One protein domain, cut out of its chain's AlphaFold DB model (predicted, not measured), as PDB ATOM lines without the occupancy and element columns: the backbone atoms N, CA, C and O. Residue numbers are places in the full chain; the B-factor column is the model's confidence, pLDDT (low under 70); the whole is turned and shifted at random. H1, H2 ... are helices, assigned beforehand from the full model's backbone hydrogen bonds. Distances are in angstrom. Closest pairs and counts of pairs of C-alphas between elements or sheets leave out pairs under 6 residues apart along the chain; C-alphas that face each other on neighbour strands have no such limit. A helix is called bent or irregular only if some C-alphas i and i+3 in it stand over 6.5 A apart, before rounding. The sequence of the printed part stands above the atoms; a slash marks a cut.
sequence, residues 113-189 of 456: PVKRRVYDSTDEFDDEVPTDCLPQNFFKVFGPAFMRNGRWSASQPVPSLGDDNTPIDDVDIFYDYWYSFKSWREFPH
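AT A GLANCE: This is residues 113 to 189 of the 456 residues of the protein "J domain-containing protein" of Kingdonia uniflora (UniProt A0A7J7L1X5). An open, elongated arrangement of three separate helices: H2, the longest, and H3 lie toward one end of the long axis, with part of the link between them, residues 158 to 162, passing between the two, and H1 lies toward the other end. The chain runs from H1 along the length in residues 123 to 134, comes back through H2, goes out again in residues 151 to 167 and comes back through H3, after which residues 180 to 189 run on toward H1. The printed part has 77 residues with three named helices, in the order H1, H2, H3, and no named strand. The class is all helix, though under half of the residues, 38 of 77, are in named elements. The whole is loose, with a radius of gyration of the C-alphas of 14.4 A, and its C-alphas span 43 by 24 by 17 A.

IN THESE COORDINATES: H2 is residues 135 to 150, 22.3 A from first to last C-alpha, beginning at C-alpha 135 at (10.875, 14.720, 28.376). H3 is residues 168 to 179, 16.1 A long, and ends at C-alpha 179 at (9.335, 10.542, 7.374). H1 is residues 113 to 122, 14.3 A long, and begins at C-alpha 113 at (10.656, -15.480, -0.262).

HOW THE PARTS SIT: H2 has a kink of 25 degrees near residue 142. It is irregular, with C-alphas 136 and 139 standing 7.9 A apart. H2 touches no helix, and its centre is at (12.586, 5.000, 22.254). H3 is apart from H2, with its centre at (16.575, 13.133, 10.665). H1 is apart from both H2 and H3, with its centre at (6.292, -13.800, 4.946). Each O i to N i+4 pair is within hydrogen-bond range in H1 and H3, and 8 of 12 are in H2.

THE WHOLE: The C-alphas of Lys 115 and Asn 165 are the two farthest apart, at 43.3 A. The C-alphas of Pro 113 and His 189, the first and last printed residues, are 17.4 A apart. The link from H1 to H2 is long, with 12 residues, and their C-alphas lie 10 to 20 A from the mean of all C-alphas. The link from H2 to H3 is long too, with 17 residues, whose C-alphas lie 7 to 21 A from that mean. The printed part has no cut. The mean pLDDT of the printed part is 88.0, and the model's confidence is low, under 70, at residues 187 to 189.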
ATOM      1  N   PRO A 113      10.365 -16.777  -0.878       89.88
ATOM      2  CA  PRO A 113      10.656 -15.480  -0.262       89.88
ATOM      3  C   PRO A 113       9.429 -14.564  -0.124       89.88
ATOM      4  O   PRO A 113       9.512 -13.552   0.572       89.88
ATOM      5  N   VAL A 114       8.307 -14.883  -0.778       86.75
ATOM      6  CA  VAL A 114       7.024 -14.182  -0.633       86.75
ATOM      7  C   VAL A 114       6.194 -14.831   0.474       86.75
ATOM      8  O   VAL A 114       5.761 -14.105   1.368       86.75
ATOM      9  N   LYS A 115       6.035 -16.171   0.491       86.75
ATOM     10  CA  LYS A 115       5.381 -16.868   1.626       86.75
ATOM     11  C   LYS A 115       6.090 -16.529   2.941       86.75
ATOM     12  O   LYS A 115       5.433 -16.160   3.913       86.75
ATOM     13  N   ARG A 116       7.426 -16.544   2.944       91.25
ATOM     14  CA  ARG A 116       8.237 -16.146   4.095       91.25
ATOM     15  C   ARG A 116       8.037 -14.685   4.488       91.25
ATOM     16  O   ARG A 116       7.869 -14.420   5.667       91.25
ATOM     17  N   ARG A 117       8.018 -13.736   3.542       87.12
ATOM     18  CA  ARG A 117       7.762 -12.316   3.862       87.12
ATOM     19  C   ARG A 117       6.418 -12.128   4.557       87.12
ATOM     20  O   ARG A 117       6.331 -11.328   5.481       87.12
ATOM     21  N   VAL A 118       5.396 -12.848   4.101       84.38
ATOM     22  CA  VAL A 118       4.057 -12.839   4.695       84.38
ATOM     23  C   VAL A 118       4.093 -13.411   6.111       84.38
ATOM     24  O   VAL A 118       3.666 -12.727   7.036       84.38
ATOM     25  N   TYR A 119       4.673 -14.601   6.292       87.75
ATOM     26  CA  TYR A 119       4.849 -15.239   7.600       87.75
ATOM     27  C   TYR A 119       5.618 -14.340   8.581       87.75
ATOM     28  O   TYR A 119       5.094 -13.996   9.638       87.75
ATOM     29  N   ASP A 120       6.795 -13.854   8.172       88.69
ATOM     30  CA  ASP A 120       7.638 -12.924   8.929       88.69
ATOM     31  C   ASP A 120       6.913 -11.587   9.227       88.69
ATOM     32  O   ASP A 120       7.356 -10.852  10.102       88.69
ATOM     33  N   SER A 121       5.820 -11.248   8.519       84.31
ATOM     34  CA  SER A 121       4.997 -10.043   8.751       84.31
ATOM     35  C   SER A 121       3.823 -10.260   9.714       84.31
ATOM     36  O   SER A 121       3.346  -9.287  10.307       84.31
ATOM     37  N   THR A 122       3.360 -11.506   9.849       77.88
ATOM     38  CA  THR A 122       2.319 -11.960  10.794       77.88
ATOM     39  C   THR A 122       2.884 -12.576  12.081       77.88
ATOM     40  O   THR A 122       2.112 -12.908  12.974       77.88
ATOM     41  N   ASP A 123       4.209 -12.727  12.154       81.69
ATOM     42  CA  ASP A 123       5.005 -13.081  13.337       81.69
ATOM     43  C   ASP A 123       4.602 -12.263  14.581       81.69
ATOM     44  O   ASP A 123       4.240 -11.086  14.468       81.69
ATOM     45  N   GLU A 124       4.668 -12.879  15.766       78.94
ATOM     46  CA  GLU A 124       4.212 -12.252  17.011       78.94
ATOM     47  C   GLU A 124       5.154 -11.102  17.396       78.94
ATOM     48  O   GLU A 124       6.328 -11.291  17.725       78.94
ATOM     49  N   PHE A 125       4.640  -9.876  17.311       79.25
ATOM     50  CA  PHE A 125       5.423  -8.661  17.474       79.25
ATOM     51  C   PHE A 125       4.688  -7.649  18.348       79.25
ATOM     52  O   PHE A 125       3.499  -7.389  18.175       79.25
ATOM     53  N   ASP A 126       5.444  -7.039  19.257       81.12
ATOM     54  CA  ASP A 126       5.045  -5.869  20.034       81.12
ATOM     55  C   ASP A 126       4.817  -4.673  19.086       81.12
ATOM     56  O   ASP A 126       5.734  -3.911  18.772       81.12
ATOM     57  N   ASP A 127       3.585  -4.528  18.599       76.12
ATOM     58  CA  ASP A 127       3.134  -3.388  17.798       76.12
ATOM     59  C   ASP A 127       2.784  -2.148  18.661       76.12
ATOM     60  O   ASP A 127       2.279  -1.153  18.131       76.12
ATOM     61  N   GLU A 128       3.085  -2.138  19.974       80.81
ATOM     62  CA  GLU A 128       2.898  -0.939  20.797       80.81
ATOM     63  C   GLU A 128       3.913   0.150  20.423       80.81
ATOM     64  O   GLU A 128       5.135  -0.058  20.387       80.81
ATOM     65  N   VAL A 129       3.390   1.354  20.191       82.75
ATOM     66  CA  VAL A 129       4.156   2.583  19.975       82.75
ATOM     67  C   VAL A 129       3.741   3.588  21.054       82.75
ATOM     68  O   VAL A 129       2.565   3.949  21.105       82.75
ATOM     69  N   PRO A 130       4.664   4.064  21.912       86.06
ATOM     70  CA  PRO A 130       4.337   5.036  22.952       86.06
ATOM     71  C   PRO A 130       3.756   6.336  22.382       86.06
ATOM     72  O   PRO A 130       4.333   6.937  21.478       86.06
ATOM     73  N   THR A 131       2.633   6.797  22.936       85.12
ATOM     74  CA  THR A 131       1.974   8.041  22.493       85.12
ATOM     75  C   THR A 131       2.604   9.295  23.105       85.12
ATOM     76  O   THR A 131       2.679  10.327  22.440       85.12
ATOM     77  N   ASP A 132       3.054   9.219  24.360       82.12
ATOM     78  CA  ASP A 132       3.606  10.347  25.123       82.12
ATOM     79  C   ASP A 132       4.623   9.873  26.182       82.12
ATOM     80  O   ASP A 132       4.647   8.700  26.563       82.12
ATOM     81  N   CYS A 133       5.476  10.781  26.662       89.19
ATOM     82  CA  CYS A 133       6.395  10.544  27.773       89.19
ATOM     83  C   CYS A 133       6.850  11.857  28.436       89.19
ATOM     84  O   CYS A 133       6.927  12.906  27.798       89.19
ATOM     85  N   LEU A 134       7.280  11.790  29.702       87.44
ATOM     86  CA  LEU A 134       8.024  12.898  30.318       87.44
ATOM     87  C   LEU A 134       9.326  13.160  29.527       87.44
ATOM     88  O   LEU A 134      10.031  12.188  29.251       87.44
ATOM     89  N   PRO A 135       9.723  14.418  29.240       89.31
ATOM     90  CA  PRO A 135      10.875  14.720  28.376       89.31
ATOM     91  C   PRO A 135      12.179  14.011  28.774       89.31
ATOM     92  O   PRO A 135      12.865  13.450  27.929       89.31
ATOM     93  N   GLN A 136      12.462  13.934  30.077       89.44
ATOM     94  CA  GLN A 136      13.617  13.226  30.658       89.44
ATOM     95  C   GLN A 136      13.658  11.705  30.385       89.44
ATOM     96  O   GLN A 136      14.677  11.063  30.614       89.44
ATOM     97  N   ASN A 137      12.547  11.117  29.931       92.31
ATOM     98  CA  ASN A 137      12.419   9.705  29.581       92.31
ATOM     99  C   ASN A 137      12.380   9.475  28.057       92.31
ATOM    100  O   ASN A 137      12.281   8.321  27.643       92.31
ATOM    101  N   PHE A 138      12.460  10.524  27.226       92.12
ATOM    102  CA  PHE A 138      12.239  10.455  25.774       92.12
ATOM    103  C   PHE A 138      13.046   9.345  25.092       92.12
ATOM    104  O   PHE A 138      12.464   8.417  24.531       92.12
ATOM    105  N   PHE A 139      14.373   9.366  25.227       92.62
ATOM    106  CA  PHE A 139      15.252   8.356  24.629       92.62
ATOM    107  C   PHE A 139      15.014   6.944  25.188       92.62
ATOM    108  O   PHE A 139      15.104   5.963  24.452       92.62
ATOM    109  N   LYS A 140      14.640   6.829  26.470       93.44
ATOM    110  CA  LYS A 140      14.350   5.549  27.135       93.44
ATOM    111  C   LYS A 140      13.028   4.921  26.673       93.44
ATOM    112  O   LYS A 140      12.911   3.701  26.699       93.44
ATOM    113  N   VAL A 141      12.050   5.733  26.273       90.81
ATOM    114  CA  VAL A 141      10.718   5.285  25.833       90.81
ATOM    115  C   VAL A 141      10.670   5.114  24.312       90.81
ATOM    116  O   VAL A 141      10.339   4.038  23.819       90.81
ATOM    117  N   PHE A 142      11.057   6.142  23.557       91.31
ATOM    118  CA  PHE A 142      10.982   6.130  22.095       91.31
ATOM    119  C   PHE A 142      12.158   5.410  21.427       91.31
ATOM    120  O   PHE A 142      11.968   4.810  20.370       91.31
ATOM    121  N   GLY A 143      13.351   5.403  22.032       91.25
ATOM    122  CA  GLY A 143      14.527   4.714  21.483       91.25
ATOM    123  C   GLY A 143      14.273   3.223  21.221       91.25
ATOM    124  O   GLY A 143      14.431   2.785  20.079       91.25
ATOM    125  N   PRO A 144      13.798   2.447  22.216       92.12
ATOM    126  CA  PRO A 144      13.394   1.058  22.011       92.12
ATOM    127  C   PRO A 144      12.296   0.894  20.954       92.12
ATOM    128  O   PRO A 144      12.408   0.003  20.117       92.12
ATOM    129  N   ALA A 145      11.281   1.765  20.928       88.75
ATOM    130  CA  ALA A 145      10.189   1.682  19.954       88.75
ATOM    131  C   ALA A 145      10.678   1.865  18.503       88.75
ATOM    132  O   ALA A 145      10.319   1.071  17.628       88.75
ATOM    133  N   PHE A 146      11.549   2.849  18.243       91.50
ATOM    134  CA  PHE A 146      12.178   3.036  16.930       91.50
ATOM    135  C   PHE A 146      13.122   1.879  16.569       91.50
ATOM    136  O   PHE A 146      13.100   1.414  15.432       91.50
ATOM    137  N   MET A 147      13.896   1.355  17.527       90.75
ATOM    138  CA  MET A 147      14.764   0.192  17.297       90.75
ATOM    139  C   MET A 147      13.967  -1.079  16.964       90.75
ATOM    140  O   MET A 147      14.303  -1.761  15.996       90.75
ATOM    141  N   ARG A 148      12.875  -1.370  17.693       89.88
ATOM    142  CA  ARG A 148      11.962  -2.490  17.394       89.88
ATOM    143  C   ARG A 148      11.370  -2.357  15.990       89.88
ATOM    144  O   ARG A 148      11.455  -3.287  15.192       89.88
ATOM    145  N   ASN A 149      10.829  -1.182  15.660       88.44
ATOM    146  CA  ASN A 149      10.238  -0.917  14.345       88.44
ATOM    147  C   ASN A 149      11.276  -0.888  13.206       88.44
ATOM    148  O   ASN A 149      10.935  -1.149  12.052       88.44
ATOM    149  N   GLY A 150      12.555  -0.652  13.518       89.50
ATOM    150  CA  GLY A 150      13.668  -0.707  12.570       89.50
ATOM    151  C   GLY A 150      13.846  -2.069  11.881       89.50
ATOM    152  O   GLY A 150      14.302  -2.095  10.734       89.50
ATOM    153  N   ARG A 151      13.405  -3.178  12.515       88.81
ATOM    154  CA  ARG A 151      13.334  -4.532  11.910       88.81
ATOM    155  C   ARG A 151      12.620  -4.500  10.558       88.81
ATOM    156  O   ARG A 151      13.059  -5.157   9.616       88.81
ATOM    157  N   TRP A 152      11.555  -3.708  10.453       88.69
ATOM    158  CA  TRP A 152      10.673  -3.652   9.288       88.69
ATOM    159  C   TRP A 152      11.194  -2.770   8.145       88.69
ATOM    160  O   TRP A 152      10.563  -2.732   7.092       88.69
ATOM    161  N   SER A 153      12.318  -2.059   8.298       90.75
ATOM    162  CA  SER A 153      12.797  -1.148   7.249       90.75
ATOM    163  C   SER A 153      13.409  -1.874   6.050       90.75
ATOM    164  O   SER A 153      14.352  -2.656   6.187       90.75
ATOM    165  N   ALA A 154      12.921  -1.541   4.854       90.56
ATOM    166  CA  ALA A 154      13.459  -1.978   3.567       90.56
ATOM    167  C   ALA A 154      14.788  -1.292   3.180       90.56
ATOM    168  O   ALA A 154      15.395  -1.656   2.173       90.56
ATOM    169  N   SER A 155      15.242  -0.295   3.947       88.94
ATOM    170  CA  SER A 155      16.527   0.389   3.766       88.94
ATOM    171  C   SER A 155      17.335   0.345   5.057       88.94
ATOM    172  O   SER A 155      16.861   0.802   6.091       88.94
ATOM    173  N   GLN A 156      18.555  -0.186   4.988       89.88
ATOM    174  CA  GLN A 156      19.465  -0.331   6.126       89.88
ATOM    175  C   GLN A 156      20.786   0.411   5.843       89.88
ATOM    176  O   GLN A 156      21.184   0.479   4.675       89.88
ATOM    177  N   PRO A 157      21.487   0.931   6.868       93.06
ATOM    178  CA  PRO A 157      21.134   0.882   8.291       93.06
ATOM    179  C   PRO A 157      20.006   1.857   8.675       93.06
ATOM    180  O   PRO A 157      19.862   2.923   8.082       93.06
ATOM    181  N   VAL A 158      19.237   1.496   9.705       93.88
ATOM    182  CA  VAL A 158      18.342   2.418  10.427       93.88
ATOM    183  C   VAL A 158      19.195   3.397  11.260       93.88
ATOM    184  O   VAL A 158      20.066   2.932  11.999       93.88
ATOM    185  N   PRO A 159      18.979   4.727  11.189       94.06
ATOM    186  CA  PRO A 159      19.653   5.684  12.062       94.06
ATOM    187  C   PRO A 159      19.141   5.581  13.508       94.06
ATOM    188  O   PRO A 159      17.954   5.358  13.751       94.06
ATOM    189  N   SER A 160      20.045   5.775  14.471       94.06
ATOM    190  CA  SER A 160      19.717   5.813  15.903       94.06
ATOM    191  C   SER A 160      19.015   7.118  16.289       94.06
ATOM    192  O   SER A 160      19.275   8.155  15.687       94.06
ATOM    193  N   LEU A 161      18.179   7.075  17.333       94.19
ATOM    194  CA  LEU A 161      17.523   8.255  17.919       94.19
ATOM    195  C   LEU A 161      18.518   9.229  18.590       94.19
ATOM    196  O   LEU A 161      18.194  10.401  18.764       94.19
ATOM    197  N   GLY A 162      19.709   8.747  18.966       95.12
ATOM    198  CA  GLY A 162      20.737   9.539  19.650       95.12
ATOM    199  C   GLY A 162      20.468   9.766  21.144       95.12
ATOM    200  O   GLY A 162      19.771   8.980  21.788       95.12
ATOM    201  N   ASP A 163      21.055  10.836  21.680       95.12
ATOM    202  CA  ASP A 163      20.889  11.360  23.045       95.12
ATOM    203  C   ASP A 163      20.795  12.909  23.070       95.12
ATOM    204  O   ASP A 163      20.786  13.555  22.018       95.12
ATOM    205  N   ASP A 164      20.717  13.524  24.258       95.56
ATOM    206  CA  ASP A 164      20.592  14.983  24.458       95.56
ATOM    207  C   ASP A 164      21.695  15.838  23.790       95.56
ATOM    208  O   ASP A 164      21.506  17.040  23.595       95.56
ATOM    209  N   ASN A 165      22.844  15.249  23.441       96.44
ATOM    210  CA  ASN A 165      23.997  15.934  22.842       96.44
ATOM    211  C   ASN A 165      24.063  15.779  21.310       96.44
ATOM    212  O   ASN A 165      25.015  16.260  20.689       96.44
ATOM    213  N   THR A 166      23.092  15.095  20.698       95.31
ATOM    214  CA  THR A 166      23.082  14.802  19.255       95.31
ATOM    215  C   THR A 166      23.049  16.098  18.429       95.31
ATOM    216  O   THR A 166      22.187  16.948  18.676       95.31
ATOM    217  N   PRO A 167      23.937  16.277  17.429       97.19
ATOM    218  CA  PRO A 167      23.885  17.417  16.519       97.19
ATOM    219  C   PRO A 167      22.531  17.532  15.815       97.19
ATOM    220  O   PRO A 167      21.943  16.531  15.409       97.19
ATOM    221  N   ILE A 168      22.049  18.763  15.612       94.81
ATOM    222  CA  ILE A 168      20.750  18.999  14.962       94.81
ATOM    223  C   ILE A 168      20.690  18.414  13.540       94.81
ATOM    224  O   ILE A 168      19.638  17.937  13.128       94.81
ATOM    225  N   ASP A 169      21.824  18.375  12.836       96.69
ATOM    226  CA  ASP A 169      21.936  17.793  11.497       96.69
ATOM    227  C   ASP A 169      21.689  16.268  11.514       96.69
ATOM    228  O   ASP A 169      20.981  15.746  10.652       96.69
ATOM    229  N   ASP A 170      22.198  15.554  12.526       95.38
ATOM    230  CA  ASP A 170      21.967  14.113  12.710       95.38
ATOM    231  C   ASP A 170      20.519  13.823  13.147       95.38
ATOM    232  O   ASP A 170      19.915  12.837  12.714       95.38
ATOM    233  N   VAL A 171      19.924  14.713  13.953       94.94
ATOM    234  CA  VAL A 171      18.502  14.655  14.336       94.94
ATOM    235  C   VAL A 171      17.590  14.859  13.118       94.94
ATOM    236  O   VAL A 171      16.616  14.121  12.955       94.94
ATOM    237  N   ASP A 172      17.906  15.808  12.233       93.50
ATOM    238  CA  ASP A 172      17.162  16.009  10.984       93.50
ATOM    239  C   ASP A 172      17.330  14.804  10.036       93.50
ATOM    240  O   ASP A 172      16.334  14.343   9.475       93.50
ATOM    241  N   ILE A 173      18.528  14.207   9.925       94.12
ATOM    242  CA  ILE A 173      18.755  12.954   9.168       94.12
ATOM    243  C   ILE A 173      17.896  11.803   9.714       94.12
ATOM    244  O   ILE A 173      17.270  11.076   8.934       94.12
ATOM    245  N   PHE A 174      17.827  11.642  11.039       95.38
ATOM    246  CA  PHE A 174      16.969  10.647  11.681       95.38
ATOM    247  C   PHE A 174      15.490  10.863  11.320       95.38
ATOM    248  O   PHE A 174      14.815   9.928  10.878       95.38
ATOM    249  N   TYR A 175      14.975  12.088  11.455       93.12
ATOM    250  CA  TYR A 175      13.566  12.354  11.167       93.12
ATOM    251  C   TYR A 175      13.224  12.295   9.673       93.12
ATOM    252  O   TYR A 175      12.163  11.769   9.342       93.12
ATOM    253  N   ASP A 176      14.090  12.739   8.758       92.06
ATOM    254  CA  ASP A 176      13.854  12.604   7.311       92.06
ATOM    255  C   ASP A 176      13.867  11.132   6.863       92.06
ATOM    256  O   ASP A 176      13.071  10.737   6.001       92.06
ATOM    257  N   TYR A 177      14.686  10.280   7.492       93.12
ATOM    258  CA  TYR A 177      14.610   8.829   7.313       93.12
ATOM    259  C   TYR A 177      13.245   8.283   7.762       93.12
ATOM    260  O   TYR A 177      12.571   7.608   6.982       93.12
ATOM    261  N   TRP A 178      12.777   8.610   8.972       90.00
ATOM    262  CA  TRP A 178      11.491   8.103   9.472       90.00
ATOM    263  C   TRP A 178      10.271   8.711   8.751       90.00
ATOM    264  O   TRP A 178       9.276   8.019   8.546       90.00
ATOM    265  N   TYR A 179      10.352   9.951   8.256       86.69
ATOM    266  CA  TYR A 179       9.335  10.542   7.374       86.69
ATOM    267  C   TYR A 179       9.322   9.943   5.960       86.69
ATOM    268  O   TYR A 179       8.311  10.061   5.262       86.69
ATOM    269  N   SER A 180      10.408   9.296   5.530       85.19
ATOM    270  CA  SER A 180      10.509   8.590   4.244       85.19
ATOM    271  C   SER A 180      10.538   7.058   4.378       85.19
ATOM    272  O   SER A 180      10.799   6.363   3.388       85.19
ATOM    273  N   PHE A 181      10.216   6.544   5.574       84.31
ATOM    274  CA  PHE A 181      10.288   5.132   5.947       84.31
ATOM    275  C   PHE A 181       9.509   4.232   4.984       84.31
ATOM    276  O   PHE A 181       8.365   4.503   4.608       84.31
ATOM    277  N   LYS A 182      10.135   3.115   4.606       84.62
ATOM    278  CA  LYS A 182       9.549   2.094   3.734       84.62
ATOM    279  C   LYS A 182       9.603   0.768   4.463       84.62
ATOM    280  O   LYS A 182      10.675   0.188   4.604       84.62
ATOM    281  N   SER A 183       8.442   0.299   4.901       84.62
ATOM    282  CA  SER A 183       8.321  -1.045   5.451       84.62
ATOM    283  C   SER A 183       8.524  -2.095   4.353       84.62
ATOM    284  O   SER A 183       8.043  -1.903   3.235       84.62
ATOM    285  N   TRP A 184       9.195  -3.204   4.670       85.06
ATOM    286  CA  TRP A 184       9.073  -4.456   3.912       85.06
ATOM    287  C   TRP A 184       7.969  -5.368   4.461       85.06
ATOM    288  O   TRP A 184       7.606  -6.319   3.769       85.06
ATOM    289  N   ARG A 185       7.434  -5.088   5.664       83.31
ATOM    290  CA  ARG A 185       6.315  -5.831   6.271       83.31
ATOM    291  C   ARG A 185       5.115  -5.741   5.330       83.31
ATOM    292  O   ARG A 185       4.547  -4.663   5.145       83.31
ATOM    293  N   GLU A 186       4.767  -6.863   4.719       70.00
ATOM    294  CA  GLU A 186       3.660  -6.999   3.779       70.00
ATOM    295  C   GLU A 186       2.591  -7.859   4.437       70.00
ATOM    296  O   GLU A 186       2.653  -9.086   4.410       70.00
ATOM    297  N   PHE A 187       1.583  -7.202   5.004       65.25
ATOM    298  CA  PHE A 187       0.322  -7.871   5.282       65.25
ATOM    299  C   PHE A 187      -0.321  -8.218   3.933       65.25
ATOM    300  O   PHE A 187      -0.609  -7.295   3.157       65.25
ATOM    301  N   PRO A 188      -0.607  -9.496   3.628       64.06
ATOM    302  CA  PRO A 188      -1.599  -9.791   2.612       64.06
ATOM    303  C   PRO A 188      -2.872  -9.055   3.012       64.06
ATOM    304  O   PRO A 188      -3.346  -9.172   4.143       64.06
ATOM    305  N   HIS A 189      -3.458  -8.307   2.084       60.59
ATOM    306  CA  HIS A 189      -4.882  -8.035   2.205       60.59
ATOM    307  C   HIS A 189      -5.561  -9.400   2.268       60.59
ATOM    308  O   HIS A 189      -5.299 -10.203   1.372       60.59
TER     309      HIS A 189